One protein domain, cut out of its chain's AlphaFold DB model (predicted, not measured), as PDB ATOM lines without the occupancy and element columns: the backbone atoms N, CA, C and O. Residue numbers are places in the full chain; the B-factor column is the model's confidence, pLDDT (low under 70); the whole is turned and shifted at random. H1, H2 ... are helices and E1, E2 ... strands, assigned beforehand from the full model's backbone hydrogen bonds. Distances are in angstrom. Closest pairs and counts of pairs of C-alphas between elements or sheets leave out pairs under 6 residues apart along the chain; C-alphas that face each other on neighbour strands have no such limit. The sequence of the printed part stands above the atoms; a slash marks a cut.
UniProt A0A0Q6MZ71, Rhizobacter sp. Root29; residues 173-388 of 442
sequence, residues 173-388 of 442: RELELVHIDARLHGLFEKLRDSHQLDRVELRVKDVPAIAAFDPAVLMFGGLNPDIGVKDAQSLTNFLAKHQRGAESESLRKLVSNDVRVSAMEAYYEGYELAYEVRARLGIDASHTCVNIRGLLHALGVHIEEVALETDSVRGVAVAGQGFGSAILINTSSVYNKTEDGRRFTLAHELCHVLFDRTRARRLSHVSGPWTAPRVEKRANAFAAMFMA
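Overview. This is residues 173 to 388 of the 442 residues of a protein of Rhizobacter sp. Root29 (UniProt A0A0Q6MZ71). A small four-stranded sheet lies in the middle of a stack of helices: H4, with H3, covers one face, and the long helix H8 covers the other. Beyond H8, H9 crosses it and H6 packs on H9; at the opposite end H2 packs on H3 and H4, with H1 near H2. The printed part has 216 residues, with nine named helices and five named strands that follow along the chain as H1 H2 E1 H3 H4 H5 H6 H7 E2 E3 E4 H8 E5 H9; helices hold 99 and strands 20 of the 216 residues, and the class is mixed, helices and strands. The mixed sheet runs E2, E4, E3, E5. The whole is compact, with a radius of gyration of the C-alphas of 17.0 A and spans of 53 by 39 by 31 A.

Along the chain. H1, residues 173 to 179, begins at C-alpha 173 (118.047, 101.692, 122.166). H2 is residues 182 to 195, 19.9 A long; E1 is 210 to 212, H3 is 215 to 220, and H4 is 229 to 242, 20.3 A. H5 is 249 to 252, H6 is 266 to 280, 21.3 A, and H7 is 292 to 298. E2 is 302 to 306, 13.0 A, E3 is 315 to 318, and E4 is 326 to 330, 13.2 A. H8, residues 339 to 355, is 24.5 A long. E5 is 365 to 367, and H9, 373 to 387, is 21.2 A long, ending at C-alpha 387 (95.891, 137.075, 132.088).

Arrangement. E2 and E4 are parallel, with N 327 and O 302 2.7 A apart. E3 and E4 form an antiparallel hairpin, with N 316 and O 328 at 2.8 A. E3 and E5 are antiparallel, with N 367 and O 315 at 2.9 A. E4, H8 and E5 form a split strand-helix-strand unit, two strands running the same way with E3 between them, its crossover left-handed. H3 and H4 on one face and H8 on the other give three layers. H4 runs along the strands at a height over the sheet of 9.5 A; H8 lies over E4 and E3 at 8.7 A. H8 touches H9, C-alphas of Ala 347 and Ala 383 closest at 4.8 A, at a steep tilt of 63 degrees, opposite ways. H9 touches H6, closest C-alphas Phe 382 and Gly 270, 4.2 A. H7 touches H8 with residues 343 to 350 of H8 alone, C-alphas of Ile 292 and Ala 347 closest at 6.6 A. H5 is close to H8 but not clearly touching, C-alphas of Leu 251 and Leu 354 being 7.9 A apart. H2 touches H4, C-alphas of His 195 and Ala 240 closest at 6.5 A. E1 pairs with no named strand; residues 202 to 203 pair with it, antiparallel. Every O i to N i+4 pair is within hydrogen-bond range in H3, H4, H6, H7, H8 and H9; H2 has 9 of 10, H1 has 1 of 3, with 3 of 4 O i to N i+3 pairs, and H5 is too short for such a pair.

Size, cuts and confidence. The farthest C-alphas, of Asp 206 and Ser 286, are 54.5 A apart. The printed part has no cut. The links H2 to E1, H5 to H6 and H6 to H7 are long. The mean pLDDT of the printed part is 80.9; 46 residues are under 70, among them 214 to 227 and 358 to 372.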
ATOM      1  N   ARG A 173     117.033 100.847 121.560       83.38
ATOM      2  CA  ARG A 173     118.047 101.692 122.166       83.38
ATOM      3  C   ARG A 173     118.818 102.521 121.135       83.38
ATOM      4  O   ARG A 173     119.118 103.671 121.405       83.38
ATOM      5  N   GLU A 174     119.142 101.961 119.971       86.50
ATOM      6  CA  GLU A 174     119.862 102.710 118.930       86.50
ATOM      7  C   GLU A 174     118.997 103.815 118.314       86.50
ATOM      8  O   GLU A 174     119.518 104.872 117.978       86.50
ATOM      9  N   LEU A 175     117.683 103.597 118.213       86.88
ATOM     10  CA  LEU A 175     116.736 104.615 117.758       86.88
ATOM     11  C   LEU A 175     116.551 105.720 118.812       86.88
ATOM     12  O   LEU A 175     116.539 106.898 118.471       86.88
ATOM     13  N   GLU A 176     116.455 105.353 120.094       80.75
ATOM     14  CA  GLU A 176     116.333 106.310 121.203       80.75
ATOM     15  C   GLU A 176     117.572 107.201 121.342       80.75
ATOM     16  O   GLU A 176     117.437 108.399 121.564       80.75
ATOM     17  N   LEU A 177     118.776 106.648 121.165       82.88
ATOM     18  CA  LEU A 177     120.037 107.390 121.300       82.88
ATOM     19  C   LEU A 177     120.242 108.489 120.244       82.88
ATOM     20  O   LEU A 177     121.131 109.320 120.404       82.88
ATOM     21  N   VAL A 178     119.445 108.504 119.172       81.44
ATOM     22  CA  VAL A 178     119.415 109.627 118.217       81.44
ATOM     23  C   VAL A 178     118.571 110.790 118.743       81.44
ATOM     24  O   VAL A 178     118.825 111.938 118.394       81.44
ATOM     25  N   HIS A 179     117.603 110.505 119.613       76.25
ATOM     26  CA  HIS A 179     116.720 111.501 120.212       76.25
ATOM     27  C   HIS A 179     117.254 112.047 121.545       76.25
ATOM     28  O   HIS A 179     117.043 113.216 121.868       76.25
ATOM     29  N   ILE A 180     117.956 111.214 122.321       73.81
ATOM     30  CA  ILE A 180     118.467 111.571 123.645       73.81
ATOM     31  C   ILE A 180     119.928 111.164 123.848       73.81
ATOM     32  O   ILE A 180     120.354 110.085 123.440       73.81
ATOM     33  N   ASP A 181     120.694 112.018 124.534       74.81
ATOM     34  CA  ASP A 181     122.099 111.757 124.847       74.81
ATOM     35  C   ASP A 181     122.294 110.463 125.664       74.81
ATOM     36  O   ASP A 181     121.510 110.122 126.554       74.81
ATOM     37  N   ALA A 182     123.398 109.759 125.406       79.00
ATOM     38  CA  ALA A 182     123.694 108.462 126.008       79.00
ATOM     39  C   ALA A 182     123.831 108.493 127.541       79.00
ATOM     40  O   ALA A 182     123.484 107.515 128.213       79.00
ATOM     41  N   ARG A 183     124.335 109.593 128.116       77.75
ATOM     42  CA  ARG A 183     124.456 109.760 129.572       77.75
ATOM     43  C   ARG A 183     123.078 109.881 130.208       77.75
ATOM     44  O   ARG A 183     122.833 109.245 131.234       77.75
ATOM     45  N   LEU A 184     122.210 110.694 129.610       72.62
ATOM     46  CA  LEU A 184     120.834 110.886 130.059       72.62
ATOM     47  C   LEU A 184     120.025 109.594 129.892       72.62
ATOM     48  O   LEU A 184     119.402 109.150 130.853       72.62
ATOM     49  N   HIS A 185     120.151 108.912 128.751       78.38
ATOM     50  CA  HIS A 185     119.554 107.590 128.518       78.38
ATOM     51  C   HIS A 185     119.912 106.593 129.630       78.38
ATOM     52  O   HIS A 185     119.034 106.012 130.268       78.38
ATOM     53  N   GLY A 186     121.205 106.464 129.951       77.75
ATOM     54  CA  GLY A 186     121.671 105.567 131.010       77.75
ATOM     55  C   GLY A 186     121.211 105.962 132.420       77.75
ATOM     56  O   GLY A 186     121.092 105.094 133.288       77.75
ATOM     57  N   LEU A 187     120.956 107.249 132.670       74.50
ATOM     58  CA  LEU A 187     120.346 107.714 133.913       74.50
ATOM     59  C   LEU A 187     118.864 107.320 133.974       74.50
ATOM     60  O   LEU A 187     118.423 106.848 135.021       74.50
ATOM     61  N   PHE A 188     118.123 107.442 132.869       72.88
ATOM     62  CA  PHE A 188     116.712 107.046 132.829       72.88
ATOM     63  C   PHE A 188     116.504 105.566 133.005       72.88
ATOM     64  O   PHE A 188     115.622 105.208 133.773       72.88
ATOM     65  N   GLU A 189     117.322 104.708 132.396       77.44
ATOM     66  CA  GLU A 189     117.216 103.266 132.650       77.44
ATOM     67  C   GLU A 189     117.336 102.963 134.157       77.44
ATOM     68  O   GLU A 189     116.486 102.284 134.727       77.44
ATOM     69  N   LYS A 190     118.308 103.573 134.851       75.88
ATOM     70  CA  LYS A 190     118.497 103.380 136.302       75.88
ATOM     71  C   LYS A 190     117.343 103.925 137.142       75.88
ATOM     72  O   LYS A 190     116.940 103.304 138.128       75.88
ATOM     73  N   LEU A 191     116.851 105.116 136.808       69.75
ATOM     74  CA  LEU A 191     115.760 105.748 137.550       69.75
ATOM     75  C   LEU A 191     114.427 105.037 137.296       69.75
ATOM     76  O   LEU A 191     113.656 104.848 138.232       69.75
ATOM     77  N   ARG A 192     114.186 104.579 136.068       73.62
ATOM     78  CA  ARG A 192     113.013 103.785 135.692       73.62
ATOM     79  C   ARG A 192     112.912 102.522 136.537       73.62
ATOM     80  O   ARG A 192     111.864 102.292 137.138       73.62
ATOM     81  N   ASP A 193     114.010 101.778 136.661       73.44
ATOM     82  CA  ASP A 193     114.080 100.578 137.503       73.44
ATOM     83  C   ASP A 193     113.806 100.900 138.981       73.44
ATOM     84  O   ASP A 193     113.119 100.152 139.677       73.44
ATOM     85  N   SER A 194     114.306 102.044 139.457       74.56
ATOM     86  CA  SER A 194     114.164 102.474 140.855       74.56
ATOM     87  C   SER A 194     112.739 102.919 141.207       74.56
ATOM     88  O   SER A 194     112.299 102.724 142.339       74.56
ATOM     89  N   HIS A 195     112.017 103.513 140.253       68.25
ATOM     90  CA  HIS A 195     110.692 104.106 140.468       68.25
ATOM     91  C   HIS A 195     109.531 103.296 139.872       68.25
ATOM     92  O   HIS A 195     108.385 103.704 140.030       68.25
ATOM     93  N   GLN A 196     109.797 102.149 139.231       69.44
ATOM     94  CA  GLN A 196     108.785 101.319 138.553       69.44
ATOM     95  C   GLN A 196     107.927 102.132 137.563       69.44
ATOM     96  O   GLN A 196     106.710 101.945 137.470       69.44
ATOM     97  N   LEU A 197     108.561 103.059 136.837       68.12
ATOM     98  CA  LEU A 197     107.889 103.813 135.780       68.12
ATOM     99  C   LEU A 197     107.447 102.832 134.686       68.12
ATOM    100  O   LEU A 197     108.241 102.010 134.220       68.12
ATOM    101  N   ASP A 198     106.171 102.896 134.305       63.78
ATOM    102  CA  ASP A 198     105.603 101.982 133.314       63.78
ATOM    103  C   ASP A 198     106.236 102.262 131.938       63.78
ATOM    104  O   ASP A 198     106.187 103.391 131.456       63.78
ATOM    105  N   ARG A 199     106.797 101.237 131.279       65.06
ATOM    106  CA  ARG A 199     107.260 101.355 129.886       65.06
ATOM    107  C   ARG A 199     106.056 101.404 128.952       65.06
ATOM    108  O   ARG A 199     105.381 100.394 128.749       65.06
ATOM    109  N   VAL A 200     105.815 102.561 128.347       61.91
ATOM    110  CA  VAL A 200     104.811 102.722 127.286       61.91
ATOM    111  C   VAL A 200     105.531 102.685 125.941       61.91
ATOM    112  O   VAL A 200     105.690 103.696 125.273       61.91
ATOM    113  N   GLU A 201     106.033 101.515 125.554       61.78
ATOM    114  CA  GLU A 201     106.734 101.365 124.277       61.78
ATOM    115  C   GLU A 201     105.731 101.164 123.139       61.78
ATOM    116  O   GLU A 201     105.088 100.116 123.036       61.78
ATOM    117  N   LEU A 202     105.622 102.150 122.246       69.25
ATOM    118  CA  LEU A 202     104.903 101.997 120.986       69.25
ATOM    119  C   LEU A 202     105.909 102.107 119.847       69.25
ATOM    120  O   LEU A 202     106.313 103.191 119.438       69.25
ATOM    121  N   ARG A 203     106.338 100.956 119.333       83.69
ATOM    122  CA  ARG A 203     107.005 100.873 118.032       83.69
ATOM    123  C   ARG A 203     105.951 100.837 116.941       83.69
ATOM    124  O   ARG A 203     104.901 100.219 117.120       83.69
ATOM    125  N   VAL A 204     106.259 101.433 115.795       87.56
ATOM    126  CA  VAL A 204     105.467 101.178 114.594       87.56
ATOM    127  C   VAL A 204     105.619  99.695 114.254       87.56
ATOM    128  O   VAL A 204     106.727  99.153 114.245       87.56
ATOM    129  N   LYS A 205     104.499  99.006 114.036       88.50
ATOM    130  CA  LYS A 205     104.509  97.562 113.806       88.50
ATOM    131  C   LYS A 205     105.338  97.232 112.559       88.50
ATOM    132  O   LYS A 205     105.078  97.769 111.492       88.50
ATOM    133  N   ASP A 206     106.311  96.331 112.711       88.25
ATOM    134  CA  ASP A 206     107.201  95.837 111.644       88.25
ATOM    135  C   ASP A 206     108.089  96.899 110.954       88.25
ATOM    136  O   ASP A 206     108.776  96.579 109.980       88.25
ATOM    137  N   VAL A 207     108.142  98.121 111.496       93.31
ATOM    138  CA  VAL A 207     108.886  99.265 110.950       93.31
ATOM    139  C   VAL A 207     109.875  99.784 112.008       93.31
ATOM    140  O   VAL A 207     109.495  99.937 113.170       93.31
ATOM    141  N   PRO A 208     111.144 100.079 111.659       93.81
ATOM    142  CA  PRO A 208     112.146 100.569 112.608       93.81
ATOM    143  C   PRO A 208     111.941 102.060 112.934       93.81
ATOM    144  O   PRO A 208     112.777 102.907 112.631       93.81
ATOM    145  N   ALA A 209     110.797 102.387 113.531       92.69
ATOM    146  CA  ALA A 209     110.438 103.725 113.980       92.69
ATOM    147  C   ALA A 209     109.707 103.662 115.328       92.69
ATOM    148  O   ALA A 209     108.872 102.783 115.567       92.69
ATOM    149  N   ILE A 210     110.021 104.606 116.211       88.38
ATOM    150  CA  ILE A 210     109.338 104.769 117.495       88.38
ATOM    151  C   ILE A 210     108.062 105.572 117.249       88.38
ATOM    152  O   ILE A 210     108.138 106.753 116.921       88.38
ATOM    153  N   ALA A 211     106.901 104.932 117.387       84.31
ATOM    154  CA  ALA A 211     105.602 105.577 117.220       84.31
ATOM    155  C   ALA A 211     105.302 106.547 118.363       84.31
ATOM    156  O   ALA A 211     104.742 107.603 118.105       84.31
ATOM    157  N   ALA A 212     105.683 106.187 119.593       78.19
ATOM    158  CA  ALA A 212     105.628 107.074 120.746       78.19
ATOM    159  C   ALA A 212     106.815 106.838 121.681       78.19
ATOM    160  O   ALA A 212     107.143 105.681 121.971       78.19
ATOM    161  N   PHE A 213     107.458 107.915 122.127       72.12
ATOM    162  CA  PHE A 213     108.523 107.836 123.124       72.12
ATOM    163  C   PHE A 213     107.962 107.622 124.535       72.12
ATOM    164  O   PHE A 213     106.829 107.983 124.862       72.12
ATOM    165  N   ASP A 214     108.792 107.036 125.399       68.88
ATOM    166  CA  ASP A 214     108.496 106.945 126.822       68.88
ATOM    167  C   ASP A 214     108.383 108.360 127.429       68.88
ATOM    168  O   ASP A 214     109.206 109.222 127.123       68.88
ATOM    169  N   PRO A 215     107.410 108.615 128.314       66.38
ATOM    170  CA  PRO A 215     107.243 109.892 128.998       66.38
ATOM    171  C   PRO A 215     108.495 110.527 129.595       66.38
ATOM    172  O   PRO A 215     108.681 111.738 129.485       66.38
ATOM    173  N   ALA A 216     109.352 109.726 130.232       63.66
ATOM    174  CA  ALA A 216     110.605 110.240 130.757       63.66
ATOM    175  C   ALA A 216     111.528 110.607 129.591       63.66
ATOM    176  O   ALA A 216     112.076 111.699 129.569       63.66
ATOM    177  N   VAL A 217     111.632 109.754 128.569       64.56
ATOM    178  CA  VAL A 217     112.420 110.060 127.366       64.56
ATOM    179  C   VAL A 217     111.932 111.333 126.673       64.56
ATOM    180  O   VAL A 217     112.783 112.088 126.243       64.56
ATOM    181  N   LEU A 218     110.630 111.639 126.640       64.25
ATOM    182  CA  LEU A 218     110.112 112.917 126.121       64.25
ATOM    183  C   LEU A 218     110.432 114.109 127.022       64.25
ATOM    184  O   LEU A 218     110.786 115.165 126.514       64.25
ATOM    185  N   MET A 219     110.360 113.957 128.352       63.38
ATOM    186  CA  MET A 219     110.747 115.037 129.276       63.38
ATOM    187  C   MET A 219     112.177 115.515 129.032       63.38
ATOM    188  O   MET A 219     112.497 116.681 129.264       63.38
ATOM    189  N   PHE A 220     113.038 114.578 128.636       60.09
ATOM    190  CA  PHE A 220     114.462 114.810 128.484       60.09
ATOM    191  C   PHE A 220     114.959 114.776 127.031       60.09
ATOM    192  O   PHE A 220     116.116 115.105 126.764       60.09
ATOM    193  N   GLY A 221     114.090 114.406 126.100       50.94
ATOM    194  CA  GLY A 221     114.289 114.445 124.661       50.94
ATOM    195  C   GLY A 221     114.244 115.891 124.197       50.94
ATOM    196  O   GLY A 221     113.375 116.655 124.600       50.94
ATOM    197  N   GLY A 222     115.262 116.318 123.453       49.53
ATOM    198  CA  GLY A 222     115.472 117.735 123.137       49.53
ATOM    199  C   GLY A 222     116.291 118.522 124.174       49.53
ATOM    200  O   GLY A 222     116.732 119.630 123.869       49.53
ATOM    201  N   LEU A 223     116.604 117.958 125.349       50.31
ATOM    202  CA  LEU A 223     117.518 118.584 126.312       50.31
ATOM    203  C   LEU A 223     118.984 118.372 125.908       50.31
ATOM    204  O   LEU A 223     119.682 117.491 126.413       50.31
ATOM    205  N   ASN A 224     119.473 119.213 125.003       51.31
ATOM    206  CA  ASN A 224     120.910 119.423 124.832       51.31
ATOM    207  C   ASN A 224     121.415 120.210 126.070       51.31
ATOM    208  O   ASN A 224     120.769 121.169 126.487       51.31
ATOM    209  N   PRO A 225     122.488 119.779 126.748       49.84
ATOM    210  CA  PRO A 225     122.478 119.548 128.183       49.84
ATOM    211  C   PRO A 225     122.996 120.743 128.984       49.84
ATOM    212  O   PRO A 225     124.167 121.096 128.898       49.84
ATOM    213  N   ASP A 226     122.158 121.264 129.877       57.25
ATOM    214  CA  ASP A 226     122.638 121.892 131.118       57.25
ATOM    215  C   ASP A 226     121.839 121.407 132.340       57.25
ATOM    216  O   ASP A 226     121.718 122.079 133.362       57.25
ATOM    217  N   ILE A 227     121.244 120.212 132.222       69.19
ATOM    218  CA  ILE A 227     120.534 119.552 133.318       69.19
ATOM    219  C   ILE A 227     121.498 118.581 134.002       69.19
ATOM    220  O   ILE A 227     121.929 117.574 133.431       69.19
ATOM    221  N   GLY A 228     121.849 118.896 135.248       74.88
ATOM    222  CA  GLY A 228     122.654 118.031 136.103       74.88
ATOM    223  C   GLY A 228     121.915 116.751 136.508       74.88
ATOM    224  O   GLY A 228     120.694 116.640 136.420       74.88
ATOM    225  N   VAL A 229     122.656 115.767 137.027       79.12
ATOM    226  CA  VAL A 229     122.080 114.486 137.495       79.12
ATOM    227  C   VAL A 229     121.012 114.704 138.574       79.12
ATOM    228  O   VAL A 229     120.010 113.993 138.597       79.12
ATOM    229  N   LYS A 230     121.207 115.695 139.453       84.00
ATOM    230  CA  LYS A 230     120.255 116.029 140.520       84.00
ATOM    231  C   LYS A 230     118.956 116.616 139.986       84.00
ATOM    232  O   LYS A 230     117.891 116.253 140.480       84.00
ATOM    233  N   ASP A 231     119.030 117.483 138.983       85.06
ATOM    234  CA  ASP A 231     117.840 118.033 138.336       85.06
ATOM    235  C   ASP A 231     117.070 116.931 137.615       85.06
ATOM    236  O   ASP A 231     115.869 116.786 137.827       85.06
ATOM    237  N   ALA A 232     117.764 116.068 136.868       79.56
ATOM    238  CA  ALA A 232     117.138 114.913 136.234       79.56
ATOM    239  C   ALA A 232     116.469 113.973 137.252       79.56
ATOM    240  O   ALA A 232     115.345 113.517 137.033       79.56
ATOM    241  N   GLN A 233     117.100 113.736 138.403       82.62
ATOM    242  CA  GLN A 233     116.489 112.976 139.494       82.62
ATOM    243  C   GLN A 233     115.267 113.695 140.089       82.62
ATOM    244  O   GLN A 233     114.251 113.056 140.346       82.62
ATOM    245  N   SER A 234     115.333 115.015 140.278       87.31
ATOM    246  CA  SER A 234     114.238 115.811 140.849       87.31
ATOM    247  C   SER A 234     113.016 115.829 139.935       87.31
ATOM    248  O   SER A 234     111.897 115.600 140.394       87.31
ATOM    249  N   LEU A 235     113.234 116.020 138.634       83.62
ATOM    250  CA  LEU A 235     112.181 115.962 137.626       83.62
ATOM    251  C   LEU A 235     111.597 114.547 137.508       83.62
ATOM    252  O   LEU A 235     110.383 114.386 137.440       83.62
ATOM    253  N   THR A 236     112.430 113.506 137.574       79.75
ATOM    254  CA  THR A 236     111.938 112.118 137.552       79.75
ATOM    255  C   THR A 236     111.109 111.783 138.795       79.75
ATOM    256  O   THR A 236     110.063 111.148 138.683       79.75
ATOM    257  N   ASN A 237     111.518 112.253 139.977       85.19
ATOM    258  CA  ASN A 237     110.728 112.119 141.204       85.19
ATOM    259  C   ASN A 237     109.374 112.828 141.084       85.19
ATOM    260  O   ASN A 237     108.361 112.294 141.536       85.19
ATOM    261  N   PHE A 238     109.354 114.012 140.467       86.19
ATOM    262  CA  PHE A 238     108.126 114.745 140.181       86.19
ATOM    263  C   PHE A 238     107.197 113.945 139.254       86.19
ATOM    264  O   PHE A 238     106.029 113.765 139.595       86.19
ATOM    265  N   LEU A 239     107.714 113.364 138.164       81.44
ATOM    266  CA  LEU A 239     106.935 112.468 137.297       81.44
ATOM    267  C   LEU A 239     106.382 111.257 138.061       81.44
ATOM    268  O   LEU A 239     105.185 110.976 137.999       81.44
ATOM    269  N   ALA A 240     107.242 110.552 138.801       82.75
ATOM    270  CA  ALA A 240     106.875 109.339 139.529       82.75
ATOM    271  C   ALA A 240     105.795 109.606 140.588       82.75
ATOM    272  O   ALA A 240     104.879 108.804 140.763       82.75
ATOM    273  N   LYS A 241     105.860 110.755 141.269       87.62
ATOM    274  CA  LYS A 241     104.876 111.163 142.281       87.62
ATOM    275  C   LYS A 241     103.465 111.310 141.712       87.62
ATOM    276  O   LYS A 241     102.499 111.014 142.413       87.62
ATOM    277  N   HIS A 242     103.350 111.773 140.470       86.75
ATOM    278  CA  HIS A 242     102.064 111.976 139.800       86.75
ATOM    279  C   HIS A 242     101.661 110.793 138.911       86.75
ATOM    280  O   HIS A 242     100.570 110.809 138.336       86.75
ATOM    281  N   GLN A 243     102.483 109.741 138.838       78.88
ATOM    282  CA  GLN A 243     102.148 108.495 138.152       78.88
ATOM    283  C   GLN A 243     100.912 107.849 138.783       78.88
ATOM    284  O   GLN A 243     100.737 107.814 139.999       78.88
ATOM    285  N   ARG A 244     100.037 107.316 137.931       76.88
ATOM    286  CA  ARG A 244      98.741 106.704 138.273       76.88
ATOM    287  C   ARG A 244      97.733 107.661 138.914       76.88
ATOM    288  O   ARG A 244      96.701 107.210 139.412       76.88
ATOM    289  N   GLY A 245      97.993 108.967 138.881       78.56
ATOM    290  CA  GLY A 245      97.001 109.966 139.252       78.56
ATOM    291  C   GLY A 245      95.833 110.005 138.262       78.56
ATOM    292  O   GLY A 245      95.918 109.523 137.131       78.56
ATOM    293  N   ALA A 246      94.716 110.577 138.708       79.38
ATOM    294  CA  ALA A 246      93.534 110.789 137.888       79.38
ATOM    295  C   ALA A 246      93.228 112.280 137.791       79.38
ATOM    296  O   ALA A 246      93.388 113.033 138.749       79.38
ATOM    297  N   GLU A 247      92.738 112.697 136.633       84.75
ATOM    298  CA  GLU A 247      92.377 114.090 136.399       84.75
ATOM    299  C   GLU A 247      90.962 114.388 136.874       84.75
ATOM    300  O   GLU A 247      90.079 113.524 136.791       84.75
ATOM    301  N   SER A 248      90.739 115.631 137.300       88.06
ATOM    302  CA  SER A 248      89.408 116.105 137.657       88.06
ATOM    303  C   SER A 248      88.487 116.159 136.433       88.06
ATOM    304  O   SER A 248      88.913 116.425 135.306       88.06
ATOM    305  N   GLU A 249      87.191 115.958 136.661       89.44
ATOM    306  CA  GLU A 249      86.176 116.075 135.610       89.44
ATOM    307  C   GLU A 249      86.125 117.494 135.016       89.44
ATOM    308  O   GLU A 249      85.958 117.671 133.811       89.44
ATOM    309  N   SER A 250      86.324 118.514 135.853       90.00
ATOM    310  CA  SER A 250      86.373 119.916 135.428       90.00
ATOM    311  C   SER A 250      87.510 120.178 134.443       90.00
ATOM    312  O   SER A 250      87.307 120.879 133.456       90.00
ATOM    313  N   LEU A 251      88.687 119.590 134.680       90.62
ATOM    314  CA  LEU A 251      89.817 119.709 133.766       90.62
ATOM    315  C   LEU A 251      89.549 118.967 132.454       90.62
ATOM    316  O   LEU A 251      89.704 119.555 131.387       90.62
ATOM    317  N   ARG A 252      89.071 117.717 132.514       88.12
ATOM    318  CA  ARG A 252      88.745 116.921 131.312       88.12
ATOM    319  C   ARG A 252      87.773 117.635 130.375       88.12
ATOM    320  O   ARG A 252      87.928 117.562 129.163       88.12
ATOM    321  N   LYS A 253      86.809 118.369 130.934       89.56
ATOM    322  CA  LYS A 253      85.847 119.188 130.184       89.56
ATOM    323  C   LYS A 253      86.448 120.392 129.478       89.56
ATOM    324  O   LYS A 253      85.732 120.974 128.671       89.56
ATOM    325  N   LEU A 254      87.676 120.805 129.790       88.88
ATOM    326  CA  LEU A 254      88.379 121.926 129.152       88.88
ATOM    327  C   LEU A 254      89.397 121.461 128.116       88.88
ATOM    328  O   LEU A 254      89.652 122.171 127.144       88.88
ATOM    329  N   VAL A 255      89.942 120.266 128.313       85.38
ATOM    330  CA  VAL A 255      90.940 119.664 127.433       85.38
ATOM    331  C   VAL A 255      90.398 119.555 126.015       85.38
ATOM    332  O   VAL A 255      89.267 119.118 125.796       85.38
ATOM    333  N   SER A 256      91.227 119.946 125.055       73.25
ATOM    334  CA  SER A 256      90.978 119.704 123.639       73.25
ATOM    335  C   SER A 256      92.028 118.733 123.119       73.25
ATOM    336  O   SER A 256      93.223 118.986 123.239       73.25
ATOM    337  N   ASN A 257      91.572 117.619 122.543       62.16
ATOM    338  CA  ASN A 257      92.439 116.645 121.876       62.16
ATOM    339  C   ASN A 257      92.543 116.899 120.364       62.16
ATOM    340  O   ASN A 257      93.131 116.090 119.645       62.16
ATOM    341  N   ASP A 258      91.958 117.988 119.870       57.19
ATOM    342  CA  ASP A 258      92.040 118.323 118.458       57.19
ATOM    343  C   ASP A 258      93.389 118.982 118.188       57.19
ATOM    344  O   ASP A 258      93.660 120.097 118.644       57.19
ATOM    345  N   VAL A 259      94.235 118.300 117.413       51.94
ATOM    346  CA  VAL A 259      95.421 118.914 116.813       51.94
ATOM    347  C   VAL A 259      94.916 119.946 115.806       51.94
ATOM    348  O   VAL A 259      94.636 119.630 114.649       51.94
ATOM    349  N   ARG A 260      94.738 121.194 116.250       53.75
ATOM    350  CA  ARG A 260      94.430 122.312 115.356       53.75
ATOM    351  C   ARG A 260      95.692 122.634 114.557       53.75
ATOM    352  O   ARG A 260      96.467 123.509 114.926       53.75
ATOM    353  N   VAL A 261      95.908 121.914 113.455       50.44
ATOM    354  CA  VAL A 261      96.903 122.292 112.445       50.44
ATOM    355  C   VAL A 261      96.364 123.525 111.734       50.44
ATOM    356  O   VAL A 261      95.653 123.437 110.737       50.44
ATOM    357  N   SER A 262      96.641 124.693 112.302       51.59
ATOM    358  CA  SER A 262      96.351 125.961 111.653       51.59
ATOM    359  C   SER A 262      97.631 126.511 111.040       51.59
ATOM    360  O   SER A 262      98.654 126.619 111.717       51.59
ATOM    361  N   ALA A 263      97.565 126.923 109.771       56.69
ATOM    362  CA  ALA A 263      98.626 127.686 109.111       56.69
ATOM    363  C   ALA A 263      98.865 129.070 109.763       56.69
ATOM    364  O   ALA A 263      99.751 129.807 109.342       56.69
ATOM    365  N   MET A 264      98.077 129.428 110.785       67.75
ATOM    366  CA  MET A 264      98.221 130.651 111.571       67.75
ATOM    367  C   MET A 264      99.537 130.688 112.355       67.75
ATOM    368  O   MET A 264     100.090 129.660 112.758       67.75
ATOM    369  N   GLU A 265     100.019 131.897 112.625       74.81
ATOM    370  CA  GLU A 265     101.186 132.120 113.477       74.81
ATOM    371  C   GLU A 265     100.910 131.666 114.920       74.81
ATOM    372  O   GLU A 265      99.784 131.737 115.416       74.81
ATOM    373  N   ALA A 266     101.954 131.198 115.609       80.00
ATOM    374  CA  ALA A 266     101.842 130.585 116.936       80.00
ATOM    375  C   ALA A 266     101.131 131.470 117.971       80.00
ATOM    376  O   ALA A 266     100.391 130.971 118.818       80.00
ATOM    377  N   TYR A 267     101.365 132.784 117.923       82.56
ATOM    378  CA  TYR A 267     100.787 133.695 118.904       82.56
ATOM    379  C   TYR A 267      99.289 133.919 118.676       82.56
ATOM    380  O   TYR A 267      98.544 133.943 119.653       82.56
ATOM    381  N   TYR A 268      98.834 134.001 117.419       85.19
ATOM    382  CA  TYR A 268      97.405 134.066 117.107       85.19
ATOM    383  C   TYR A 268      96.681 132.819 117.608       85.19
ATOM    384  O   TYR A 268      95.634 132.930 118.237       85.19
ATOM    385  N   GLU A 269      97.270 131.638 117.397       86.50
ATOM    386  CA  GLU A 269      96.731 130.390 117.943       86.50
ATOM    387  C   GLU A 269      96.617 130.457 119.476       86.50
ATOM    388  O   GLU A 269      95.559 130.168 120.028       86.50
ATOM    389  N   GLY A 270      97.668 130.906 120.171       91.06
ATOM    390  CA  GLY A 270      97.652 131.051 121.630       91.06
ATOM    391  C   GLY A 270      96.578 132.020 122.134       91.06
ATOM    392  O   GLY A 270      95.931 131.755 123.147       91.06
ATOM    393  N   TYR A 271      96.346 133.120 121.416       93.31
ATOM    394  CA  TYR A 271      95.311 134.103 121.744       93.31
ATOM    395  C   TYR A 271      93.898 133.538 121.603       93.31
ATOM    396  O   TYR A 271      93.097 133.687 122.529       93.31
ATOM    397  N   GLU A 272      93.607 132.843 120.505       91.88
ATOM    398  CA  GLU A 272      92.313 132.184 120.296       91.88
ATOM    399  C   GLU A 272      92.036 131.139 121.385       91.88
ATOM    400  O   GLU A 272      90.959 131.126 121.986       91.88
ATOM    401  N   LEU A 273      93.037 130.313 121.714       92.50
ATOM    402  CA  LEU A 273      92.934 129.325 122.792       92.50
ATOM    403  C   LEU A 273      92.647 129.990 124.147       92.50
ATOM    404  O   LEU A 273      91.806 129.507 124.908       92.50
ATOM    405  N   ALA A 274      93.292 131.118 124.453       95.31
ATOM    406  CA  ALA A 274      93.053 131.846 125.697       95.31
ATOM    407  C   ALA A 274      91.623 132.396 125.789       95.31
ATOM    408  O   ALA A 274      90.996 132.284 126.847       95.31
ATOM    409  N   TYR A 275      91.084 132.954 124.700       93.00
ATOM    410  CA  TYR A 275      89.694 133.415 124.654       93.00
ATOM    411  C   TYR A 275      88.702 132.268 124.854       93.00
ATOM    412  O   TYR A 275      87.780 132.395 125.664       93.00
ATOM    413  N   GLU A 276      88.921 131.139 124.177       93.31
ATOM    414  CA  GLU A 276      88.076 129.951 124.305       93.31
ATOM    415  C   GLU A 276      88.044 129.444 125.757       93.31
ATOM    416  O   GLU A 276      86.973 129.217 126.327       93.31
ATOM    417  N   VAL A 277      89.214 129.323 126.393       95.06
ATOM    418  CA  VAL A 277      89.322 128.838 127.777       95.06
ATOM    419  C   VAL A 277      88.691 129.817 128.760       95.06
ATOM    420  O   VAL A 277      87.955 129.384 129.645       95.06
ATOM    421  N   ARG A 278      88.902 131.132 128.600       96.12
ATOM    422  CA  ARG A 278      88.235 132.144 129.438       96.12
ATOM    423  C   ARG A 278      86.718 132.026 129.351       96.12
ATOM    424  O   ARG A 278      86.063 131.987 130.390       96.12
ATOM    425  N   ALA A 279      86.170 131.903 128.143       93.94
ATOM    426  CA  ALA A 279      84.733 131.748 127.940       93.94
ATOM    427  C   ALA A 279      84.191 130.472 128.609       93.94
ATOM    428  O   ALA A 279      83.196 130.531 129.330       93.94
ATOM    429  N   ARG A 280      84.878 129.333 128.447       94.25
ATOM    430  CA  ARG A 280      84.481 128.045 129.054       94.25
ATOM    431  C   ARG A 280      84.587 128.039 130.580       94.25
ATOM    432  O   ARG A 280      83.828 127.335 131.238       94.25
ATOM    433  N   LEU A 281      85.492 128.839 131.139       94.81
ATOM    434  CA  LEU A 281      85.637 129.060 132.580       94.81
ATOM    435  C   LEU A 281      84.689 130.139 133.135       94.81
ATOM    436  O   LEU A 281      84.706 130.392 134.338       94.81
ATOM    437  N   GLY A 282      83.891 130.798 132.288       94.81
ATOM    438  CA  GLY A 282      83.017 131.900 132.700       94.81
ATOM    439  C   GLY A 282      83.772 133.166 133.121       94.81
ATOM    440  O   GLY A 282      83.243 133.978 133.877       94.81
ATOM    441  N   ILE A 283      85.013 133.343 132.660       95.88
ATOM    442  CA  ILE A 283      85.823 134.533 132.929       95.88
ATOM    443  C   ILE A 283      85.461 135.604 131.898       95.88
ATOM    444  O   ILE A 283      85.841 135.508 130.729       95.88
ATOM    445  N   ASP A 284      84.757 136.645 132.345       94.19
ATOM    446  CA  ASP A 284      84.332 137.760 131.492       94.19
ATOM    447  C   ASP A 284      85.507 138.395 130.729       94.19
ATOM    448  O   ASP A 284      86.618 138.529 131.250       94.19
ATOM    449  N   ALA A 285      85.272 138.825 129.489       90.81
ATOM    450  CA  ALA A 285      86.316 139.390 128.638       90.81
ATOM    451  C   ALA A 285      86.921 140.681 129.209       90.81
ATOM    452  O   ALA A 285      88.071 140.973 128.910       90.81
ATOM    453  N   SER A 286      86.209 141.435 130.049       92.94
ATOM    454  CA  SER A 286      86.727 142.635 130.719       92.94
ATOM    455  C   SER A 286      87.335 142.356 132.098       92.94
ATOM    456  O   SER A 286      87.871 143.272 132.724       92.94
ATOM    457  N   HIS A 287      87.271 141.107 132.577       93.88
ATOM    458  CA  HIS A 287      87.790 140.728 133.885       93.88
ATOM    459  C   HIS A 287      89.316 140.836 133.932       93.88
ATOM    460  O   HIS A 287      90.033 140.191 133.158       93.88
ATOM    461  N   THR A 288      89.792 141.630 134.882       91.06
ATOM    462  CA  THR A 288      91.204 141.829 135.216       91.06
ATOM    463  C   THR A 288      91.621 140.889 136.342       91.06
ATOM    464  O   THR A 288      90.787 140.536 137.167       91.06
ATOM    465  N   CYS A 289      92.916 140.585 136.460       87.88
ATOM    466  CA  CYS A 289      93.472 139.866 137.615       87.88
ATOM    467  C   CYS A 289      92.886 138.451 137.814       87.88
ATOM    468  O   CYS A 289      92.273 138.131 138.834       87.88
ATOM    469  N   VAL A 290      93.127 137.555 136.855       92.31
ATOM    470  CA  VAL A 290      92.726 136.143 136.974       92.31
ATOM    471  C   VAL A 290      93.480 135.467 138.128       92.31
ATOM    472  O   VAL A 290      94.711 135.452 138.145       92.31
ATOM    473  N   ASN A 291      92.780 134.868 139.097       93.81
ATOM    474  CA  ASN A 291      93.420 134.094 140.169       93.81
ATOM    475  C   ASN A 291      93.902 132.724 139.651       93.81
ATOM    476  O   ASN A 291      93.243 131.708 139.861       93.81
ATOM    477  N   ILE A 292      95.055 132.701 138.975       95.81
ATOM    478  CA  ILE A 292      95.580 131.500 138.310       95.81
ATOM    479  C   ILE A 292      95.836 130.333 139.276       95.81
ATOM    480  O   ILE A 292      95.496 129.199 138.956       95.81
ATOM    481  N   ARG A 293      96.354 130.590 140.486       95.75
ATOM    482  CA  ARG A 293      96.584 129.540 141.498       95.75
ATOM    483  C   ARG A 293      95.265 128.930 141.973       95.75
ATOM    484  O   ARG A 293      95.136 127.711 142.024       95.75
ATOM    485  N   GLY A 294      94.278 129.775 142.284       96.12
ATOM    486  CA  GLY A 294      92.943 129.319 142.677       96.12
ATOM    487  C   GLY A 294      92.239 128.545 141.562       96.12
ATOM    488  O   GLY A 294      91.614 127.522 141.831       96.12
ATOM    489  N   LEU A 295      92.399 128.992 140.313       96.38
ATOM    490  CA  LEU A 295      91.886 128.305 139.132       96.38
ATOM    491  C   LEU A 295      92.496 126.907 138.987       96.38
ATOM    492  O   LEU A 295      91.761 125.932 138.896       96.38
ATOM    493  N   LEU A 296      93.826 126.801 138.998       96.44
ATOM    494  CA  LEU A 296      94.533 125.524 138.877       96.44
ATOM    495  C   LEU A 296      94.132 124.548 139.985       96.44
ATOM    496  O   LEU A 296      93.815 123.396 139.699       96.44
ATOM    497  N   HIS A 297      94.027 125.028 141.227       95.75
ATOM    498  CA  HIS A 297      93.527 124.227 142.341       95.75
ATOM    499  C   HIS A 297      92.083 123.743 142.108       95.75
ATOM    500  O   HIS A 297      91.780 122.574 142.330       95.75
ATOM    501  N   ALA A 298      91.187 124.609 141.621       95.19
ATOM    502  CA  ALA A 298      89.807 124.233 141.295       95.19
ATOM    503  C   ALA A 298      89.711 123.227 140.131       95.19
ATOM    504  O   ALA A 298      88.779 122.425 140.079       95.19
ATOM    505  N   LEU A 299      90.688 123.242 139.221       94.81
ATOM    506  CA  LEU A 299      90.847 122.254 138.154       94.81
ATOM    507  C   LEU A 299      91.529 120.961 138.629       94.81
ATOM    508  O   LEU A 299      91.642 120.017 137.849       94.81
ATOM    509  N   GLY A 300      91.952 120.871 139.891       94.19
ATOM    510  CA  GLY A 300      92.666 119.708 140.420       94.19
ATOM    511  C   GLY A 300      94.090 119.567 139.880       94.19
ATOM    512  O   GLY A 300      94.603 118.455 139.824       94.19
ATOM    513  N   VAL A 301      94.714 120.672 139.458       94.62
ATOM    514  CA  VAL A 301      96.123 120.707 139.049       94.62
ATOM    515  C   VAL A 301      96.987 121.002 140.273       94.62
ATOM    516  O   VAL A 301      96.846 122.048 140.912       94.62
ATOM    517  N   HIS A 302      97.889 120.080 140.603       95.31
ATOM    518  CA  HIS A 302      98.841 120.251 141.699       95.31
ATOM    519  C   HIS A 302      99.943 121.246 141.320       95.31
ATOM    520  O   HIS A 302     100.375 121.282 140.176       95.31
ATOM    521  N   ILE A 303     100.416 122.052 142.271       96.06
ATOM    522  CA  ILE A 303     101.509 123.008 142.044       96.06
ATOM    523  C   ILE A 303     102.636 122.698 143.026       96.06
ATOM    524  O   ILE A 303     102.396 122.628 144.232       96.06
ATOM    525  N   GLU A 304     103.854 122.544 142.516       95.56
ATOM    526  CA  GLU A 304     105.067 122.322 143.302       95.56
ATOM    527  C   GLU A 304     106.113 123.379 142.956       95.56
ATOM    528  O   GLU A 304     106.389 123.637 141.790       95.56
ATOM    529  N   GLU A 305     106.706 124.007 143.966       95.69
ATOM    530  CA  GLU A 305     107.805 124.953 143.771       95.69
ATOM    531  C   GLU A 305     109.111 124.258 144.156       95.69
ATOM    532  O   GLU A 305     109.273 123.809 145.291       95.69
ATOM    533  N   VAL A 306     110.032 124.140 143.200       93.75
ATOM    534  CA  VAL A 306     111.303 123.421 143.361       93.75
ATOM    535  C   VAL A 306     112.444 124.336 142.928       93.75
ATOM    536  O   VAL A 306     112.297 125.130 142.003       93.75
ATOM    537  N   ALA A 307     113.580 124.278 143.616       94.06
ATOM    538  CA  ALA A 307     114.807 124.939 143.180       94.06
ATOM    539  C   ALA A 307     115.667 123.914 142.435       94.06
ATOM    540  O   ALA A 307     116.231 123.022 143.068       94.06
ATOM    541  N   LEU A 308     115.720 124.014 141.106       89.88
ATOM    542  CA  LEU A 308     116.642 123.221 140.289       89.88
ATOM    543  C   LEU A 308     118.038 123.865 140.306       89.88
ATOM    544  O   LEU A 308     118.172 125.051 140.612       89.88
ATOM    545  N   GLU A 309     119.086 123.106 140.005       90.81
ATOM    546  CA  GLU A 309     120.444 123.638 139.841       90.81
ATOM    547  C   GLU A 309     120.534 124.519 138.587       90.81
ATOM    548  O   GLU A 309     121.163 125.576 138.627       90.81
ATOM    549  N   THR A 310     119.854 124.133 137.504       85.62
ATOM    550  CA  THR A 310     119.726 124.953 136.294       85.62
ATOM    551  C   THR A 310     118.688 126.074 136.450       85.62
ATOM    552  O   THR A 310     117.633 125.905 137.070       85.62
ATOM    553  N   ASP A 311     118.943 127.229 135.836       86.19
ATOM    554  CA  ASP A 311     117.989 128.342 135.712       86.19
ATOM    555  C   ASP A 311     117.270 128.377 134.348       86.19
ATOM    556  O   ASP A 311     116.308 129.136 134.170       86.19
ATOM    557  N   SER A 312     117.707 127.521 133.416       80.75
ATOM    558  CA  SER A 312     117.215 127.439 132.037       80.75
ATOM    559  C   SER A 312     115.798 126.872 131.933       80.75
ATOM    560  O   SER A 312     115.039 127.263 131.046       80.75
ATOM    561  N   VAL A 313     115.432 125.981 132.858       83.06
ATOM    562  CA  VAL A 313     114.082 125.429 132.982       83.06
ATOM    563  C   VAL A 313     113.207 126.436 133.702       83.06
ATOM    564  O   VAL A 313     113.504 126.816 134.834       83.06
ATOM    565  N   ARG A 314     112.103 126.846 133.085       87.31
ATOM    566  CA  ARG A 314     111.154 127.772 133.704       87.31
ATOM    567  C   ARG A 314     110.094 127.029 134.521       87.31
ATOM    568  O   ARG A 314     109.816 127.412 135.659       87.31
ATOM    569  N   GLY A 315     109.519 125.973 133.976       88.31
ATOM    570  CA  GLY A 315     108.484 125.177 134.619       88.31
ATOM    571  C   GLY A 315     108.335 123.819 133.952       88.31
ATOM    572  O   GLY A 315     108.939 123.571 132.909       88.31
ATOM    573  N   VAL A 316     107.588 122.926 134.603       86.38
ATOM    574  CA  VAL A 316     107.242 121.619 134.045       86.38
ATOM    575  C   VAL A 316     105.760 121.319 134.204       86.38
ATOM    576  O   VAL A 316     105.274 121.328 135.331       86.38
ATOM    577  N   ALA A 317     105.055 120.998 133.120       86.81
ATOM    578  CA  ALA A 317     103.644 120.591 133.152       86.81
ATOM    579  C   ALA A 317     103.444 119.089 132.900       86.81
ATOM    580  O   ALA A 317     103.710 118.614 131.800       86.81
ATOM    581  N   VAL A 318     102.885 118.370 133.876       83.88
ATOM    582  CA  VAL A 318     102.440 116.968 133.780       83.88
ATOM    583  C   VAL A 318     100.926 116.924 133.606       83.88
ATOM    584  O   VAL A 318     100.201 117.497 134.416       83.88
ATOM    585  N   ALA A 319     100.422 116.223 132.590       81.00
ATOM    586  CA  ALA A 319      99.000 115.903 132.439       81.00
ATOM    587  C   ALA A 319      98.802 114.775 131.416       81.00
ATOM    588  O   ALA A 319      99.636 114.594 130.534       81.00
ATOM    589  N   GLY A 320      97.669 114.067 131.475       75.56
ATOM    590  CA  GLY A 320      97.317 113.040 130.494       75.56
ATOM    591  C   GLY A 320      97.035 111.657 131.081       75.56
ATOM    592  O   GLY A 320      96.956 111.445 132.289       75.56
ATOM    593  N   GLN A 321      96.814 110.687 130.191       70.44
ATOM    594  CA  GLN A 321      96.431 109.332 130.586       70.44
ATOM    595  C   GLN A 321      97.534 108.669 131.422       70.44
ATOM    596  O   GLN A 321      98.656 108.504 130.953       70.44
ATOM    597  N   GLY A 322      97.171 108.233 132.629       73.19
ATOM    598  CA  GLY A 322      98.080 107.573 133.564       73.19
ATOM    599  C   GLY A 322      98.756 108.518 134.555       73.19
ATOM    600  O   GLY A 322      99.529 108.022 135.368       73.19
ATOM    601  N   PHE A 323      98.476 109.829 134.516       78.94
ATOM    602  CA  PHE A 323      99.105 110.820 135.391       78.94
ATOM    603  C   PHE A 323      98.099 111.807 135.979       78.94
ATOM    604  O   PHE A 323      97.134 112.217 135.336       78.94
ATOM    605  N   GLY A 324      98.345 112.204 137.227       85.94
ATOM    606  CA  GLY A 324      97.679 113.344 137.845       85.94
ATOM    607  C   GLY A 324      98.221 114.641 137.256       85.94
ATOM    608  O   GLY A 324      99.417 114.751 136.997       85.94
ATOM    609  N   SER A 325      97.351 115.624 137.029       90.50
ATOM    610  CA  SER A 325      97.790 116.904 136.477       90.50
ATOM    611  C   SER A 325      98.578 117.703 137.513       90.50
ATOM    612  O   SER A 325      98.089 117.951 138.618       90.50
ATOM    613  N   ALA A 326      99.782 118.136 137.155       92.44
ATOM    614  CA  ALA A 326     100.670 118.863 138.047       92.44
ATOM    615  C   ALA A 326     101.560 119.854 137.293       92.44
ATOM    616  O   ALA A 326     101.884 119.658 136.127       92.44
ATOM    617  N   ILE A 327     101.981 120.912 137.979       93.38
ATOM    618  CA  ILE A 327     102.915 121.917 137.484       93.38
ATOM    619  C   ILE A 327     104.046 122.082 138.499       93.38
ATOM    620  O   ILE A 327     103.796 122.365 139.670       93.38
ATOM    621  N   LEU A 328     105.289 121.953 138.042       93.56
ATOM    622  CA  LEU A 328     106.489 122.323 138.782       93.56
ATOM    623  C   LEU A 328     106.933 123.722 138.347       93.56
ATOM    624  O   LEU A 328     107.103 123.987 137.163       93.56
ATOM    625  N   ILE A 329     107.164 124.618 139.301       94.62
ATOM    626  CA  ILE A 329     107.769 125.931 139.067       94.62
ATOM    627  C   ILE A 329     109.229 125.865 139.503       94.62
ATOM    628  O   ILE A 329     109.510 125.619 140.680       94.62
ATOM    629  N   ASN A 330     110.158 126.151 138.587       93.38
ATOM    630  CA  ASN A 330     111.566 126.262 138.950       93.38
ATOM    631  C   ASN A 330     111.861 127.640 139.561       93.38
ATOM    632  O   ASN A 330     111.989 128.641 138.855       93.38
ATOM    633  N   THR A 331     112.015 127.699 140.878       95.31
ATOM    634  CA  THR A 331     112.322 128.934 141.623       95.31
ATOM    635  C   THR A 331     113.736 129.478 141.364       95.31
ATOM    636  O   THR A 331     114.019 130.656 141.625       95.31
ATOM    637  N   SER A 332     114.624 128.658 140.794       93.19
ATOM    638  CA  SER A 332     115.959 129.087 140.370       93.19
ATOM    639  C   SER A 332     115.920 129.934 139.099       93.19
ATOM    640  O   SER A 332     116.746 130.838 138.971       93.19
ATOM    641  N   SER A 333     114.916 129.744 138.237       90.62
ATOM    642  CA  SER A 333     114.764 130.489 136.984       90.62
ATOM    643  C   SER A 333     114.607 131.997 137.198       90.62
ATOM    644  O   SER A 333     113.889 132.453 138.097       90.62
ATOM    645  N   VAL A 334     115.226 132.786 136.315       90.44
ATOM    646  CA  VAL A 334     115.117 134.257 136.301       90.44
ATOM    647  C   VAL A 334     113.667 134.734 136.163       90.44
ATOM    648  O   VAL A 334     113.288 135.744 136.751       90.44
ATOM    649  N   TYR A 335     112.822 133.961 135.476       89.25
ATOM    650  CA  TYR A 335     111.413 134.291 135.256       89.25
ATOM    651  C   TYR A 335     110.524 134.061 136.483       89.25
ATOM    652  O   TYR A 335     109.402 134.550 136.509       89.25
ATOM    653  N   ASN A 336     111.004 133.345 137.507       93.75
ATOM    654  CA  ASN A 336     110.218 132.967 138.689       93.75
ATOM    655  C   ASN A 336     110.696 133.646 139.982       93.75
ATOM    656  O   ASN A 336     110.291 133.253 141.083       93.75
ATOM    657  N   LYS A 337     111.553 134.672 139.869       93.06
ATOM    658  CA  LYS A 337     112.045 135.454 141.017       93.06
ATOM    659  C   LYS A 337     110.964 136.326 141.656       93.06
ATOM    660  O   LYS A 337     111.058 136.633 142.840       93.06
ATOM    661  N   THR A 338     109.934 136.695 140.897       93.19
ATOM    662  CA  THR A 338     108.798 137.504 141.363       93.19
ATOM    663  C   THR A 338     107.494 136.712 141.289       93.19
ATOM    664  O   THR A 338     107.378 135.760 140.514       93.19
ATOM    665  N   GLU A 339     106.485 137.112 142.070       93.50
ATOM    666  CA  GLU A 339     105.174 136.448 142.035       93.50
ATOM    667  C   GLU A 339     104.467 136.645 140.685       93.50
ATOM    668  O   GLU A 339     103.892 135.696 140.163       93.50
ATOM    669  N   ASP A 340     104.575 137.823 140.062       92.69
ATOM    670  CA  ASP A 340     104.026 138.066 138.717       92.69
ATOM    671  C   ASP A 340     104.644 137.123 137.673       92.69
ATOM    672  O   ASP A 340     103.952 136.591 136.802       92.69
ATOM    673  N   GLY A 341     105.951 136.869 137.794       93.12
ATOM    674  CA  GLY A 341     106.670 135.921 136.954       93.12
ATOM    675  C   GLY A 341     106.171 134.484 137.128       93.12
ATOM    676  O   GLY A 341     105.835 133.825 136.140       93.12
ATOM    677  N   ARG A 342     106.007 134.034 138.381       95.56
ATOM    678  CA  ARG A 342     105.441 132.710 138.712       95.56
ATOM    679  C   ARG A 342     104.013 132.553 138.210       95.56
ATOM    680  O   ARG A 342     103.662 131.504 137.684       95.56
ATOM    681  N   ARG A 343     103.187 133.593 138.331       95.94
ATOM    682  CA  ARG A 343     101.806 133.595 137.827       95.94
ATOM    683  C   ARG A 343     101.756 133.457 136.312       95.94
ATOM    684  O   ARG A 343     100.940 132.686 135.810       95.94
ATOM    685  N   PHE A 344     102.644 134.147 135.599       95.12
ATOM    686  CA  PHE A 344     102.775 133.971 134.156       95.12
ATOM    687  C   PHE A 344     103.228 132.551 133.814       95.12
ATOM    688  O   PHE A 344     102.660 131.943 132.916       95.12
ATOM    689  N   THR A 345     104.205 132.000 134.543       94.88
ATOM    690  CA  THR A 345     104.643 130.606 134.368       94.88
ATOM    691  C   THR A 345     103.474 129.646 134.562       94.88
ATOM    692  O   THR A 345     103.217 128.828 133.698       94.88
ATOM    693  N   LEU A 346     102.678 129.801 135.618       96.62
ATOM    694  CA  LEU A 346     101.487 128.977 135.838       96.62
ATOM    695  C   LEU A 346     100.459 129.081 134.703       96.62
ATOM    696  O   LEU A 346      99.871 128.074 134.321       96.62
ATOM    697  N   ALA A 347     100.231 130.279 134.159       96.50
ATOM    698  CA  ALA A 347      99.332 130.462 133.020       96.50
ATOM    699  C   ALA A 347      99.895 129.839 131.729       96.50
ATOM    700  O   ALA A 347      99.138 129.295 130.930       96.50
ATOM    701  N   HIS A 348     101.214 129.889 131.549       94.00
ATOM    702  CA  HIS A 348     101.925 129.237 130.452       94.00
ATOM    703  C   HIS A 348     101.804 127.711 130.556       94.00
ATOM    704  O   HIS A 348     101.319 127.067 129.630       94.00
ATOM    705  N   GLU A 349     102.123 127.140 131.715       92.75
ATOM    706  CA  GLU A 349     102.008 125.701 131.967       92.75
ATOM    707  C   GLU A 349     100.546 125.216 131.919       92.75
ATOM    708  O   GLU A 349     100.276 124.086 131.523       92.75
ATOM    709  N   LEU A 350      99.564 126.073 132.229       94.00
ATOM    710  CA  LEU A 350      98.149 125.759 132.005       94.00
ATOM    711  C   LEU A 350      97.833 125.536 130.517       94.00
ATOM    712  O   LEU A 350      97.049 124.640 130.210       94.00
ATOM    713  N   CYS A 351      98.429 126.308 129.598       91.62
ATOM    714  CA  CYS A 351      98.281 126.056 128.158       91.62
ATOM    715  C   CYS A 351      98.679 124.614 127.844       91.62
ATOM    716  O   CYS A 351      97.919 123.874 127.216       91.62
ATOM    717  N   HIS A 352      99.833 124.214 128.378       86.50
ATOM    718  CA  HIS A 352     100.374 122.880 128.217       86.50
ATOM    719  C   HIS A 352      99.459 121.793 128.774       86.50
ATOM    720  O   HIS A 352      99.107 120.845 128.074       86.50
ATOM    721  N   VAL A 353      98.960 121.987 129.990       87.81
ATOM    722  CA  VAL A 353      97.993 121.082 130.621       87.81
ATOM    723  C   VAL A 353      96.667 120.977 129.846       87.81
ATOM    724  O   VAL A 353      95.927 120.022 130.060       87.81
ATOM    725  N   LEU A 354      96.317 121.911 128.957       88.44
ATOM    726  CA  LEU A 354      95.032 121.894 128.240       88.44
ATOM    727  C   LEU A 354      95.125 121.401 126.793       88.44
ATOM    728  O   LEU A 354      94.258 120.644 126.354       88.44
ATOM    729  N   PHE A 355      96.141 121.848 126.059       83.12
ATOM    730  CA  PHE A 355      96.222 121.705 124.596       83.12
ATOM    731  C   PHE A 355      97.399 120.881 124.136       83.12
ATOM    732  O   PHE A 355      97.524 120.510 122.967       83.12
ATOM    733  N   ASP A 356      98.293 120.608 125.062       76.06
ATOM    734  CA  ASP A 356      99.499 119.903 124.792       76.06
ATOM    735  C   ASP A 356      99.354 118.517 125.432       76.06
ATOM    736  O   ASP A 356     100.065 118.171 126.351       76.06
ATOM    737  N   ARG A 357      98.377 117.719 124.967       71.19
ATOM    738  CA  ARG A 357      98.021 116.416 125.579       71.19
ATOM    739  C   ARG A 357      97.859 115.241 124.615       71.19
ATOM    740  O   ARG A 357      97.604 114.112 125.039       71.19
ATOM    741  N   THR A 358      97.956 115.479 123.311       54.12
ATOM    742  CA  THR A 358      97.657 114.466 122.295       54.12
ATOM    743  C   THR A 358      98.851 113.565 122.019       54.12
ATOM    744  O   THR A 358      99.940 114.065 121.764       54.12
ATOM    745  N   ARG A 359      98.585 112.248 122.057       47.69
ATOM    746  CA  ARG A 359      99.375 111.060 121.642       47.69
ATOM    747  C   ARG A 359     100.806 110.889 122.197       47.69
ATOM    748  O   ARG A 359     101.144 109.740 122.453       47.69
ATOM    749  N   ALA A 360     101.494 111.975 122.549       40.84
ATOM    750  CA  ALA A 360     102.844 112.033 123.123       40.84
ATOM    751  C   ALA A 360     102.971 112.848 124.391       40.84
ATOM    752  O   ALA A 360     103.828 112.598 125.227       40.84
ATOM    753  N   ARG A 361     102.134 113.867 124.556       44.59
ATOM    754  CA  ARG A 361     102.351 114.887 125.584       44.59
ATOM    755  C   ARG A 361     101.819 114.450 126.940       44.59
ATOM    756  O   ARG A 361     100.975 115.090 127.554       44.59
ATOM    757  N   ARG A 362     102.225 113.247 127.332       45.41
ATOM    758  CA  ARG A 362     101.624 112.487 128.415       45.41
ATOM    759  C   ARG A 362     102.150 112.883 129.782       45.41
ATOM    760  O   ARG A 362     101.536 112.439 130.741       45.41
ATOM    761  N   LEU A 363     103.210 113.686 129.927       44.31
ATOM    762  CA  LEU A 363     103.771 113.865 131.271       44.31
ATOM    763  C   LEU A 363     104.632 115.074 131.608       44.31
ATOM    764  O   LEU A 363     104.864 115.261 132.791       44.31
ATOM    765  N   SER A 364     105.164 115.856 130.685       46.03
ATOM    766  CA  SER A 364     106.098 116.913 131.096       46.03
ATOM    767  C   SER A 364     106.485 117.750 129.904       46.03
ATOM    768  O   SER A 364     107.231 117.277 129.051       46.03
ATOM    769  N   HIS A 365     106.039 118.996 129.860       50.34
ATOM    770  CA  HIS A 365     106.735 119.998 129.061       50.34
ATOM    771  C   HIS A 365     107.680 120.731 129.962       50.34
ATOM    772  O   HIS A 365     107.226 121.366 130.899       50.34
ATOM    773  N   VAL A 366     108.972 120.613 129.698       51.44
ATOM    774  CA  VAL A 366     109.980 121.435 130.350       51.44
ATOM    775  C   VAL A 366     110.055 122.734 129.562       51.44
ATOM    776  O   VAL A 366     110.691 122.769 128.513       51.44
ATOM    777  N   SER A 367     109.404 123.795 130.040       42.09
ATOM    778  CA  SER A 367     109.468 125.083 129.352       42.09
ATOM    779  C   SER A 367     110.903 125.621 129.387       42.09
ATOM    780  O   SER A 367     111.533 125.742 130.447       42.09
ATOM    781  N   GLY A 368     111.446 125.909 128.202       46.56
ATOM    782  CA  GLY A 368     112.840 126.307 128.011       46.56
ATOM    783  C   GLY A 368     113.246 126.382 126.530       46.56
ATOM    784  O   GLY A 368     112.422 126.150 125.649       46.56
ATOM    785  N   PRO A 369     114.521 126.692 126.217       40.16
ATOM    786  CA  PRO A 369     115.054 126.786 124.844       40.16
ATOM    787  C   PRO A 369     114.944 125.513 123.980       40.16
ATOM    788  O   PRO A 369     115.386 125.519 122.832       40.16
ATOM    789  N   TRP A 370     114.412 124.436 124.550       49.00
ATOM    790  CA  TRP A 370     114.533 123.049 124.108       49.00
ATOM    791  C   TRP A 370     113.239 122.513 123.489       49.00
ATOM    792  O   TRP A 370     113.263 121.542 122.742       49.00
ATOM    793  N   THR A 371     112.114 123.165 123.778       57.12
ATOM    794  CA  THR A 371     110.798 122.828 123.238       57.12
ATOM    795  C   THR A 371     110.614 123.470 121.866       57.12
ATOM    796  O   THR A 371     111.138 124.557 121.599       57.12
ATOM    797  N   ALA A 372     109.838 122.825 120.986       66.19
ATOM    798  CA  ALA A 372     109.526 123.350 119.662       66.19
ATOM    799  C   ALA A 372     109.138 124.845 119.742       66.19
ATOM    800  O   ALA A 372     108.117 125.177 120.352       66.19
ATOM    801  N   PRO A 373     109.885 125.775 119.107       71.00
ATOM    802  CA  PRO A 373     109.702 127.209 119.354       71.00
ATOM    803  C   PRO A 373     108.284 127.717 119.066       71.00
ATOM    804  O   PRO A 373     107.843 128.708 119.646       71.00
ATOM    805  N   ARG A 374     107.547 127.040 118.176       78.19
ATOM    806  CA  ARG A 374     106.133 127.324 117.904       78.19
ATOM    807  C   ARG A 374     105.252 127.054 119.132       78.19
ATOM    808  O   ARG A 374     104.430 127.898 119.473       78.19
ATOM    809  N   VAL A 375     105.439 125.913 119.795       79.62
ATOM    810  CA  VAL A 375     104.689 125.494 120.991       79.62
ATOM    811  C   VAL A 375     104.915 126.481 122.137       79.62
ATOM    812  O   VAL A 375     103.953 126.987 122.709       79.62
ATOM    813  N   GLU A 376     106.170 126.849 122.387       82.06
ATOM    814  CA  GLU A 376     106.540 127.828 123.417       82.06
ATOM    815  C   GLU A 376     105.968 129.219 123.136       82.06
ATOM    816  O   GLU A 376     105.432 129.892 124.020       82.06
ATOM    817  N   LYS A 377     106.046 129.680 121.881       84.75
ATOM    818  CA  LYS A 377     105.450 130.962 121.479       84.75
ATOM    819  C   LYS A 377     103.936 130.957 121.656       84.75
ATOM    820  O   LYS A 377     103.388 131.953 122.127       84.75
ATOM    821  N   ARG A 378     103.277 129.844 121.326       88.50
ATOM    822  CA  ARG A 378     101.842 129.658 121.542       88.50
ATOM    823  C   ARG A 378     101.486 129.720 123.025       88.50
ATOM    824  O   ARG A 378     100.587 130.475 123.382       88.50
ATOM    825  N   ALA A 379     102.206 129.006 123.889       89.62
ATOM    826  CA  ALA A 379     101.956 129.006 125.333       89.62
ATOM    827  C   ALA A 379     102.228 130.375 125.982       89.62
ATOM    828  O   ALA A 379     101.456 130.834 126.824       89.62
ATOM    829  N   ASN A 380     103.263 131.095 125.536       91.75
ATOM    830  CA  ASN A 380     103.519 132.472 125.973       91.75
ATOM    831  C   ASN A 380     102.403 133.438 125.551       91.75
ATOM    832  O   ASN A 380     101.966 134.265 126.355       91.75
ATOM    833  N   ALA A 381     101.922 133.329 124.313       93.25
ATOM    834  CA  ALA A 381     100.802 134.128 123.831       93.25
ATOM    835  C   ALA A 381      99.506 133.797 124.585       93.25
ATOM    836  O   ALA A 381      98.804 134.711 125.025       93.25
ATOM    837  N   PHE A 382      99.238 132.507 124.815       95.38
ATOM    838  CA  PHE A 382      98.131 132.052 125.650       95.38
ATOM    839  C   PHE A 382      98.192 132.687 127.037       95.38
ATOM    840  O   PHE A 382      97.229 133.322 127.451       95.38
ATOM    841  N   ALA A 383      99.329 132.590 127.734       96.25
ATOM    842  CA  ALA A 383      99.489 133.135 129.080       96.25
ATOM    843  C   ALA A 383      99.215 134.646 129.128       96.25
ATOM    844  O   ALA A 383      98.461 135.112 129.983       96.25
ATOM    845  N   ALA A 384      99.778 135.401 128.178       96.12
ATOM    846  CA  ALA A 384      99.589 136.845 128.087       96.12
ATOM    847  C   ALA A 384      98.109 137.225 127.910       96.12
ATOM    848  O   ALA A 384      97.569 137.972 128.726       96.12
ATOM    849  N   MET A 385      97.435 136.645 126.912       96.94
ATOM    850  CA  MET A 385      96.026 136.928 126.616       96.94
ATOM    851  C   MET A 385      95.079 136.395 127.698       96.94
ATOM    852  O   MET A 385      94.062 137.017 128.016       96.94
ATOM    853  N   PHE A 386      95.411 135.252 128.301       96.88
ATOM    854  CA  PHE A 386      94.625 134.658 129.374       96.88
ATOM    855  C   PHE A 386      94.631 135.545 130.618       96.88
ATOM    856  O   PHE A 386      93.590 135.704 131.256       96.88
ATOM    857  N   MET A 387      95.770 136.160 130.950       96.00
ATOM    858  CA  MET A 387      95.891 137.075 132.088       96.00
ATOM    859  C   MET A 387      95.350 138.478 131.782       96.00
ATOM    860  O   MET A 387      94.688 139.072 132.638       96.00
ATOM    861  N   ALA A 388      95.603 138.991 130.578       95.69
ATOM    862  CA  ALA A 388      95.287 140.352 130.167       95.69
ATOM    863  C   ALA A 388      94.623 140.364 128.783       95.69
ATOM    864  O   ALA A 388      95.252 140.654 127.776       95.69
TER     865      ALA A 388